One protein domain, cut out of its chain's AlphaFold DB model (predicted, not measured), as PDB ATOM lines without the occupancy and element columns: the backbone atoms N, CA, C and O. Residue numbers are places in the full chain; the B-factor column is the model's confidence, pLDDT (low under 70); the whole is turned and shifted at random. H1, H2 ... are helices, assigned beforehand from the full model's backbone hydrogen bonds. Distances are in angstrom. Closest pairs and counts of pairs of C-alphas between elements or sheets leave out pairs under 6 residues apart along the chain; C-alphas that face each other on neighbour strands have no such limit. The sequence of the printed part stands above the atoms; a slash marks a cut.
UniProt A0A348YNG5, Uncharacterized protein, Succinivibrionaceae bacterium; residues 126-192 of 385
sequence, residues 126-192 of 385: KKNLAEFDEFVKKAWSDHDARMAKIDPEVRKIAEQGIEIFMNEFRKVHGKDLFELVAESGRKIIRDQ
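AT A GLANCE: This is residues 126 to 192 of the 385 residues of an uncharacterized protein of Succinivibrionaceae bacterium (UniProt A0A348YNG5). Three helices make a flat, open frame: H1 and H2 form a V with its corner at the link between them, and H3 folds back from the far end of H2 to run side by side with the first part of H1, opposite ways. The middle between H1 and H2 is empty, and the corner end, residues 137 to 146 of H1 and residues 148 to 154, stands free. The printed part has 67 residues with three named helices, in the order H1, H2, H3, and no named strand; the class is all helix. The whole is loose, with a radius of gyration of the C-alphas of 14.6 A, and the C-alphas span 43 by 29 by 10 A.

HOW THE PARTS SIT: H1, residues 126 to 147, and H3, residues 177 to 190, touch, with 6 pairs of C-alphas within 8 A. Their closest C-alphas are those of Leu 129 and Arg 186, 6.5 A apart. They run opposite ways at a shallow tilt of 22 degrees, and H1 touches H3 with residues 128 to 136 alone. H2, residues 152 to 173, is close to H1 but not clearly touching: the closest C-alphas, those of Met 147 and Arg 155, are 7.2 A apart. H1 and H2 run opposite ways at a steep tilt of 38 degrees, centre to centre 21.1 A. H2 and H3 only just touch, with 3 pairs of C-alphas within 8 A, between residues 166 to 170 of H2 and residue 177 of H3. The closest C-alphas of the two are those of Phe 169 and Leu 177, 6.3 A apart. H2 and H3 run the same way at a steep tilt of 58 degrees. In H1, H2 and H3 every O i to N i+4 pair is within hydrogen-bond range.

IN THESE COORDINATES: H1 has 22 residues, Lys 126 to Met 147, and measures 31.6 A from first to last C-alpha; C-alpha 126 is at (-10.649, 32.327, -5.331). H2 also has 22 residues, Pro 152 to His 173, and measures 30.7 A; C-alpha 152 is at (-41.964, 7.884, -1.191). H3 has 14 residues, Leu 177 to Arg 190, and measures 19.9 A; C-alpha 190 is at (-8.292, 26.713, -11.176).

THE WHOLE: The two C-alphas farthest apart are those of Glu 153 and Gln 192, at 43.8 A, while the first and last printed C-alphas, those of Lys 126 and Gln 192, are 11.4 A apart. The printed part has no cut. The links from H1 to H2, with 4 residues, and from H2 to H3, with 3 residues, are both tight. The mean pLDDT of the printed part is 83.3, and residues 191 to 192 are under 70.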
ATOM      1  N   LYS A 126     -10.125  32.516  -6.684       78.00
ATOM      2  CA  LYS A 126     -10.649  32.327  -5.331       78.00
ATOM      3  C   LYS A 126     -12.126  32.708  -5.257       78.00
ATOM      4  O   LYS A 126     -12.908  31.952  -4.685       78.00
ATOM      5  N   LYS A 127     -12.504  33.844  -5.848       84.31
ATOM      6  CA  LYS A 127     -13.903  34.274  -5.931       84.31
ATOM      7  C   LYS A 127     -14.738  33.309  -6.778       84.31
ATOM      8  O   LYS A 127     -15.775  32.846  -6.317       84.31
ATOM      9  N   ASN A 128     -14.253  32.935  -7.960       83.19
ATOM     10  CA  ASN A 128     -14.981  32.054  -8.876       83.19
ATOM     11  C   ASN A 128     -15.175  30.640  -8.303       83.19
ATOM     12  O   ASN A 128     -16.223  30.034  -8.504       83.19
ATOM     13  N   LEU A 129     -14.191  30.111  -7.563       83.06
ATOM     14  CA  LEU A 129     -14.349  28.845  -6.839       83.06
ATOM     15  C   LEU A 129     -15.411  28.950  -5.741       83.06
ATOM     16  O   LEU A 129     -16.206  28.028  -5.591       83.06
ATOM     17  N   ALA A 130     -15.446  30.063  -5.002       85.06
ATOM     18  CA  ALA A 130     -16.448  30.278  -3.962       85.06
ATOM     19  C   ALA A 130     -17.870  30.357  -4.545       85.06
ATOM     20  O   ALA A 130     -18.770  29.695  -4.034       85.06
ATOM     21  N   GLU A 131     -18.052  31.094  -5.644       87.88
ATOM     22  CA  GLU A 131     -19.329  31.176  -6.366       87.88
ATOM     23  C   GLU A 131     -19.753  29.811  -6.934       87.88
ATOM     24  O   GLU A 131     -20.923  29.436  -6.852       87.88
ATOM     25  N   PHE A 132     -18.807  29.027  -7.463       87.38
ATOM     26  CA  PHE A 132     -19.087  27.678  -7.957       87.38
ATOM     27  C   PHE A 132     -19.475  26.713  -6.833       87.38
ATOM     28  O   PHE A 132     -20.447  25.973  -6.971       87.38
ATOM     29  N   ASP A 133     -18.763  26.722  -5.704       87.75
ATOM     30  CA  ASP A 133     -19.104  25.877  -4.558       87.75
ATOM     31  C   ASP A 133     -20.467  26.272  -3.956       87.75
ATOM     32  O   ASP A 133     -21.226  25.402  -3.519       87.75
ATOM     33  N   GLU A 134     -20.823  27.562  -3.965       89.62
ATOM     34  CA  GLU A 134     -22.158  28.039  -3.586       89.62
ATOM     35  C   GLU A 134     -23.236  27.555  -4.565       89.62
ATOM     36  O   GLU A 134     -24.273  27.039  -4.138       89.62
ATOM     37  N   PHE A 135     -22.971  27.629  -5.873       89.06
ATOM     38  CA  PHE A 135     -23.850  27.078  -6.903       89.06
ATOM     39  C   PHE A 135     -24.077  25.573  -6.718       89.06
ATOM     40  O   PHE A 135     -25.225  25.129  -6.729       89.06
ATOM     41  N   VAL A 136     -23.014  24.791  -6.496       87.12
ATOM     42  CA  VAL A 136     -23.108  23.341  -6.264       87.12
ATOM     43  C   VAL A 136     -23.959  23.050  -5.027       87.12
ATOM     44  O   VAL A 136     -24.864  22.221  -5.091       87.12
ATOM     45  N   LYS A 137     -23.733  23.764  -3.915       88.75
ATOM     46  CA  LYS A 137     -24.546  23.616  -2.694       88.75
ATOM     47  C   LYS A 137     -26.018  23.930  -2.939       88.75
ATOM     48  O   LYS A 137     -26.885  23.173  -2.507       88.75
ATOM     49  N   LYS A 138     -26.308  25.025  -3.644       90.62
ATOM     50  CA  LYS A 138     -27.681  25.410  -3.979       90.62
ATOM     51  C   LYS A 138     -28.348  24.372  -4.882       90.62
ATOM     52  O   LYS A 138     -29.476  23.977  -4.613       90.62
ATOM     53  N   ALA A 139     -27.645  23.888  -5.905       85.50
ATOM     54  CA  ALA A 139     -28.152  22.869  -6.817       85.50
ATOM     55  C   ALA A 139     -28.529  21.571  -6.083       85.50
ATOM     56  O   ALA A 139     -29.567  20.981  -6.391       85.50
ATOM     57  N   TRP A 140     -27.734  21.171  -5.084       84.06
ATOM     58  CA  TRP A 140     -28.047  20.038  -4.211       84.06
ATOM     59  C   TRP A 140     -29.261  20.295  -3.320       84.06
ATOM     60  O   TRP A 140     -30.178  19.481  -3.303       84.06
ATOM     61  N   SER A 141     -29.340  21.460  -2.676       85.94
ATOM     62  CA  SER A 141     -30.516  21.831  -1.877       85.94
ATOM     63  C   SER A 141     -31.806  21.863  -2.711       85.94
ATOM     64  O   SER A 141     -32.855  21.400  -2.261       85.94
ATOM     65  N   ASP A 142     -31.746  22.392  -3.936       87.00
ATOM     66  CA  ASP A 142     -32.879  22.429  -4.866       87.00
ATOM     67  C   ASP A 142     -33.229  21.025  -5.387       87.00
ATOM     68  O   ASP A 142     -34.385  20.737  -5.710       87.00
ATOM     69  N   HIS A 143     -32.242  20.133  -5.517       82.94
ATOM     70  CA  HIS A 143     -32.471  18.723  -5.822       82.94
ATOM     71  C   HIS A 143     -33.205  18.030  -4.668       82.94
ATOM     72  O   HIS A 143     -34.279  17.480  -4.899       82.94
ATOM     73  N   ASP A 144     -32.720  18.155  -3.434       83.38
ATOM     74  CA  ASP A 144     -33.342  17.551  -2.249       83.38
ATOM     75  C   ASP A 144     -34.786  18.035  -2.050       83.38
ATOM     76  O   ASP A 144     -35.700  17.237  -1.822       83.38
ATOM     77  N   ALA A 145     -35.030  19.338  -2.230       85.38
ATOM     78  CA  ALA A 145     -36.366  19.925  -2.152       85.38
ATOM     79  C   ALA A 145     -37.320  19.414  -3.249       85.38
ATOM     80  O   ALA A 145     -38.534  19.353  -3.036       85.38
ATOM     81  N   ARG A 146     -36.798  19.051  -4.430       83.19
ATOM     82  CA  ARG A 146     -37.577  18.396  -5.495       83.19
ATOM     83  C   ARG A 146     -37.842  16.934  -5.160       83.19
ATOM     84  O   ARG A 146     -38.981  16.496  -5.296       83.19
ATOM     85  N   MET A 147     -36.838  16.213  -4.665       77.88
ATOM     86  CA  MET A 147     -36.963  14.808  -4.269       77.88
ATOM     87  C   MET A 147     -37.960  14.614  -3.120       77.88
ATOM     88  O   MET A 147     -38.677  13.618  -3.094       77.88
ATOM     89  N   ALA A 148     -38.088  15.585  -2.211       81.69
ATOM     90  CA  ALA A 148     -39.077  15.567  -1.131       81.69
ATOM     91  C   ALA A 148     -40.545  15.661  -1.602       81.69
ATOM     92  O   ALA A 148     -41.448  15.354  -0.829       81.69
ATOM     93  N   LYS A 149     -40.799  16.088  -2.848       85.69
ATOM     94  CA  LYS A 149     -42.150  16.208  -3.430       85.69
ATOM     95  C   LYS A 149     -42.580  14.969  -4.221       85.69
ATOM     96  O   LYS A 149     -43.699  14.936  -4.727       85.69
ATOM     97  N   ILE A 150     -41.687  13.995  -4.375       82.38
ATOM     98  CA  ILE A 150     -41.945  12.746  -5.093       82.38
ATOM     99  C   ILE A 150     -42.539  11.736  -4.111       82.38
ATOM    100  O   ILE A 150     -42.148  11.699  -2.945       82.38
ATOM    101  N   ASP A 151     -43.477  10.921  -4.594       86.25
ATOM    102  CA  ASP A 151     -44.056   9.823  -3.822       86.25
ATOM    103  C   ASP A 151     -42.951   8.935  -3.196       86.25
ATOM    104  O   ASP A 151     -42.013   8.553  -3.909       86.25
ATOM    105  N   PRO A 152     -43.025   8.609  -1.890       82.50
ATOM    106  CA  PRO A 152     -41.964   7.884  -1.191       82.50
ATOM    107  C   PRO A 152     -41.612   6.523  -1.804       82.50
ATOM    108  O   PRO A 152     -40.442   6.133  -1.784       82.50
ATOM    109  N   GLU A 153     -42.588   5.817  -2.377       81.50
ATOM    110  CA  GLU A 153     -42.379   4.475  -2.923       81.50
ATOM    111  C   GLU A 153     -41.670   4.549  -4.282       81.50
ATOM    112  O   GLU A 153     -40.730   3.799  -4.555       81.50
ATOM    113  N   VAL A 154     -42.039   5.538  -5.105       80.31
ATOM    114  CA  VAL A 154     -41.358   5.845  -6.376       80.31
ATOM    115  C   VAL A 154     -39.936   6.353  -6.129       80.31
ATOM    116  O   VAL A 154     -38.996   5.955  -6.824       80.31
ATOM    117  N   ARG A 155     -39.755   7.202  -5.111       80.75
ATOM    118  CA  ARG A 155     -38.449   7.736  -4.709       80.75
ATOM    119  C   ARG A 155     -37.478   6.622  -4.326       80.75
ATOM    120  O   ARG A 155     -36.344   6.625  -4.795       80.75
ATOM    121  N   LYS A 156     -37.932   5.644  -3.541       83.62
ATOM    122  CA  LYS A 156     -37.109   4.515  -3.091       83.62
ATOM    123  C   LYS A 156     -36.589   3.665  -4.255       83.62
ATOM    124  O   LYS A 156     -35.431   3.254  -4.240       83.62
ATOM    125  N   ILE A 157     -37.415   3.433  -5.278       82.31
ATOM    126  CA  ILE A 157     -37.009   2.697  -6.490       82.31
ATOM    127  C   ILE A 157     -35.961   3.495  -7.283       82.31
ATOM    128  O   ILE A 157     -34.961   2.933  -7.734       82.31
ATOM    129  N   ALA A 158     -36.154   4.809  -7.427       78.25
ATOM    130  CA  ALA A 158     -35.211   5.677  -8.133       78.25
ATOM    131  C   ALA A 158     -33.858   5.794  -7.405       78.25
ATOM    132  O   ALA A 158     -32.812   5.692  -8.044       78.25
ATOM    133  N   GLU A 159     -33.865   5.948  -6.078       82.56
ATOM    134  CA  GLU A 159     -32.650   6.009  -5.254       82.56
ATOM    135  C   GLU A 159     -31.841   4.709  -5.346       82.56
ATOM    136  O   GLU A 159     -30.621   4.759  -5.493       82.56
ATOM    137  N   GLN A 160     -32.503   3.545  -5.364       84.50
ATOM    138  CA  GLN A 160     -31.829   2.258  -5.578       84.50
ATOM    139  C   GLN A 160     -31.148   2.179  -6.949       84.50
ATOM    140  O   GLN A 160     -30.004   1.736  -7.042       84.50
ATOM    141  N   GLY A 161     -31.821   2.625  -8.015       82.94
ATOM    142  CA  GLY A 161     -31.243   2.644  -9.361       82.94
ATOM    143  C   GLY A 161     -30.039   3.581  -9.481       82.94
ATOM    144  O   GLY A 161     -29.015   3.208 -10.056       82.94
ATOM    145  N   ILE A 162     -30.136   4.778  -8.894       83.25
ATOM    146  CA  ILE A 162     -29.041   5.755  -8.861       83.25
ATOM    147  C   ILE A 162     -27.858   5.202  -8.063       83.25
ATOM    148  O   ILE A 162     -26.725   5.302  -8.519       83.25
ATOM    149  N   GLU A 163     -28.095   4.564  -6.919       85.38
ATOM    150  CA  GLU A 163     -27.030   4.037  -6.064       85.38
ATOM    151  C   GLU A 163     -26.255   2.883  -6.727       85.38
ATOM    152  O   GLU A 163     -25.031   2.814  -6.610       85.38
ATOM    153  N   ILE A 164     -26.926   2.012  -7.491       87.00
ATOM    154  CA  ILE A 164     -26.255   0.987  -8.313       87.00
ATOM    155  C   ILE A 164     -25.329   1.660  -9.332       87.00
ATOM    156  O   ILE A 164     -24.156   1.302  -9.439       87.00
ATOM    157  N   PHE A 165     -25.842   2.660 -10.050       85.12
ATOM    158  CA  PHE A 165     -25.074   3.393 -11.052       85.12
ATOM    159  C   PHE A 165     -23.873   4.131 -10.436       85.12
ATOM    160  O   PHE A 165     -22.756   4.028 -10.943       85.12
ATOM    161  N   MET A 166     -24.063   4.812  -9.304       86.12
ATOM    162  CA  MET A 166     -22.989   5.517  -8.598       86.12
ATOM    163  C   MET A 166     -21.930   4.561  -8.048       86.12
ATOM    164  O   MET A 166     -20.741   4.879  -8.090       86.12
ATOM    165  N   ASN A 167     -22.323   3.372  -7.587       87.38
ATOM    166  CA  ASN A 167     -21.375   2.366  -7.114       87.38
ATOM    167  C   ASN A 167     -20.487   1.804  -8.228       87.38
ATOM    168  O   ASN A 167     -19.308   1.556  -7.978       87.38
ATOM    169  N   GLU A 168     -20.991   1.658  -9.455       85.31
ATOM    170  CA  GLU A 168     -20.138   1.287 -10.593       85.31
ATOM    171  C   GLU A 168     -19.130   2.391 -10.940       85.31
ATOM    172  O   GLU A 168     -17.947   2.106 -11.137       85.31
ATOM    173  N   PHE A 169     -19.539   3.663 -10.903       82.44
ATOM    174  CA  PHE A 169     -18.606   4.786 -11.066       82.44
ATOM    175  C   PHE A 169     -17.528   4.811  -9.974       82.44
ATOM    176  O   PHE A 169     -16.342   4.944 -10.289       82.44
ATOM    177  N   ARG A 170     -17.912   4.584  -8.708       88.81
ATOM    178  CA  ARG A 170     -16.968   4.489  -7.584       88.81
ATOM    179  C   ARG A 170     -15.958   3.355  -7.763       88.81
ATOM    180  O   ARG A 170     -14.792   3.546  -7.432       88.81
ATOM    181  N   LYS A 171     -16.351   2.205  -8.323       86.88
ATOM    182  CA  LYS A 171     -15.421   1.093  -8.601       86.88
ATOM    183  C   LYS A 171     -14.376   1.441  -9.661       86.88
ATOM    184  O   LYS A 171     -13.224   1.051  -9.512       86.88
ATOM    185  N   VAL A 172     -14.770   2.148 -10.723       84.88
ATOM    186  CA  VAL A 172     -13.874   2.465 -11.851       84.88
ATOM    187  C   VAL A 172     -12.993   3.682 -11.560       84.88
ATOM    188  O   VAL A 172     -11.815   3.689 -11.910       84.88
ATOM    189  N   HIS A 173     -13.546   4.709 -10.913       79.00
ATOM    190  CA  HIS A 173     -12.904   6.020 -10.775       79.00
ATOM    191  C   HIS A 173     -12.613   6.432  -9.324       79.00
ATOM    192  O   HIS A 173     -12.028   7.489  -9.097       79.00
ATOM    193  N   GLY A 174     -13.008   5.627  -8.332       84.94
ATOM    194  CA  GLY A 174     -12.796   5.907  -6.906       84.94
ATOM    195  C   GLY A 174     -13.699   6.998  -6.312       84.94
ATOM    196  O   GLY A 174     -13.569   7.294  -5.129       84.94
ATOM    197  N   LYS A 175     -14.593   7.592  -7.114       84.56
ATOM    198  CA  LYS A 175     -15.521   8.683  -6.759       84.56
ATOM    199  C   LYS A 175     -16.850   8.496  -7.478       84.56
ATOM    200  O   LYS A 175     -16.896   7.808  -8.500       84.56
ATOM    201  N   ASP A 176     -17.921   9.086  -6.958       86.56
ATOM    202  CA  ASP A 176     -19.194   9.079  -7.684       86.56
ATOM    203  C   ASP A 176     -19.208  10.096  -8.841       86.56
ATOM    204  O   ASP A 176     -18.325  10.950  -8.976       86.56
ATOM    205  N   LEU A 177     -20.202   9.978  -9.726       83.56
ATOM    206  CA  LEU A 177     -20.296  10.828 -10.913       83.56
ATOM    207  C   LEU A 177     -20.390  12.317 -10.551       83.56
ATOM    208  O   LEU A 177     -19.809  13.157 -11.240       83.56
ATOM    209  N   PHE A 178     -21.114  12.665  -9.492       83.19
ATOM    210  CA  PHE A 178     -21.312  14.063  -9.135       83.19
ATOM    211  C   PHE A 178     -20.066  14.673  -8.494       83.19
ATOM    212  O   PHE A 178     -19.738  15.829  -8.767       83.19
ATOM    213  N   GLU A 179     -19.330  13.893  -7.702       83.75
ATOM    214  CA  GLU A 179     -18.019  14.270  -7.181       83.75
ATOM    215  C   GLU A 179     -17.026  14.549  -8.314       83.75
ATOM    216  O   GLU A 179     -16.329  15.568  -8.281       83.75
ATOM    217  N   LEU A 180     -17.005  13.696  -9.346       83.69
ATOM    218  CA  LEU A 180     -16.150  13.871 -10.525       83.69
ATOM    219  C   LEU A 180     -16.509  15.127 -11.323       83.69
ATOM    220  O   LEU A 180     -15.620  15.870 -11.747       83.69
ATOM    221  N   VAL A 181     -17.803  15.397 -11.509       83.62
ATOM    222  CA  VAL A 181     -18.275  16.605 -12.202       83.62
ATOM    223  C   VAL A 181     -17.901  17.862 -11.415       83.62
ATOM    224  O   VAL A 181     -17.383  18.820 -11.992       83.62
ATOM    225  N   ALA A 182     -18.094  17.861 -10.095       84.50
ATOM    226  CA  ALA A 182     -17.740  18.994  -9.246       84.50
ATOM    227  C   ALA A 182     -16.218  19.224  -9.179       84.50
ATOM    228  O   ALA A 182     -15.757  20.365  -9.175       84.50
ATOM    229  N   GLU A 183     -15.418  18.157  -9.141       84.00
ATOM    230  CA  GLU A 183     -13.958  18.248  -9.197       84.00
ATOM    231  C   GLU A 183     -13.464  18.780 -10.543       84.00
ATOM    232  O   GLU A 183     -12.621  19.677 -10.560       84.00
ATOM    233  N   SER A 184     -14.035  18.302 -11.650       79.44
ATOM    234  CA  SER A 184     -13.714  18.787 -12.996       79.44
ATOM    235  C   SER A 184     -14.067  20.269 -13.150       79.44
ATOM    236  O   SER A 184     -13.248  21.049 -13.629       79.44
ATOM    237  N   GLY A 185     -15.233  20.697 -12.653       80.19
ATOM    238  CA  GLY A 185     -15.622  22.111 -12.634       80.19
ATOM    239  C   GLY A 185     -14.650  22.983 -11.834       80.19
ATOM    240  O   GLY A 185     -14.189  24.014 -12.322       80.19
ATOM    241  N   ARG A 186     -14.245  22.535 -10.635       83.50
ATOM    242  CA  ARG A 186     -13.222  23.231  -9.832       83.50
ATOM    243  C   ARG A 186     -11.864  23.277 -10.527       83.50
ATOM    244  O   ARG A 186     -11.168  24.283 -10.413       83.50
ATOM    245  N   LYS A 187     -11.478  22.212 -11.231       78.50
ATOM    246  CA  LYS A 187     -10.221  22.143 -11.982       78.50
ATOM    247  C   LYS A 187     -10.205  23.136 -13.146       78.50
ATOM    248  O   LYS A 187      -9.283  23.934 -13.225       78.50
ATOM    249  N   ILE A 188     -11.275  23.199 -13.939       76.12
ATOM    250  CA  ILE A 188     -11.430  24.174 -15.033       76.12
ATOM    251  C   ILE A 188     -11.301  25.618 -14.522       76.12
ATOM    252  O   ILE A 188     -10.649  26.443 -15.161       76.12
ATOM    253  N   ILE A 189     -11.889  25.926 -13.359       77.56
ATOM    254  CA  ILE A 189     -11.795  27.257 -12.740       77.56
ATOM    255  C   ILE A 189     -10.364  27.552 -12.262       77.56
ATOM    256  O   ILE A 189      -9.871  28.659 -12.477       77.56
ATOM    257  N   ARG A 190      -9.692  26.577 -11.629       74.81
ATOM    258  CA  ARG A 190      -8.292  26.713 -11.176       74.81
ATOM    259  C   ARG A 190      -7.333  26.931 -12.336       74.81
ATOM    260  O   ARG A 190      -6.468  27.797 -12.249       74.81
ATOM    261  N   ASP A 191      -7.545  26.193 -13.414       69.25
ATOM    262  CA  ASP A 191      -6.684  26.210 -14.591       69.25
ATOM    263  C   ASP A 191      -7.099  27.320 -15.575       69.25
ATOM    264  O   ASP A 191      -6.492  27.466 -16.633       69.25
ATOM    265  N   GLN A 192      -8.122  28.123 -15.239       66.56
ATOM    266  CA  GLN A 192      -8.680  29.205 -16.065       66.56
ATOM    267  C   GLN A 192      -9.016  28.763 -17.506       66.56
ATOM    268  O   GLN A 192      -8.906  29.545 -18.447       66.56
TER     269      GLN A 192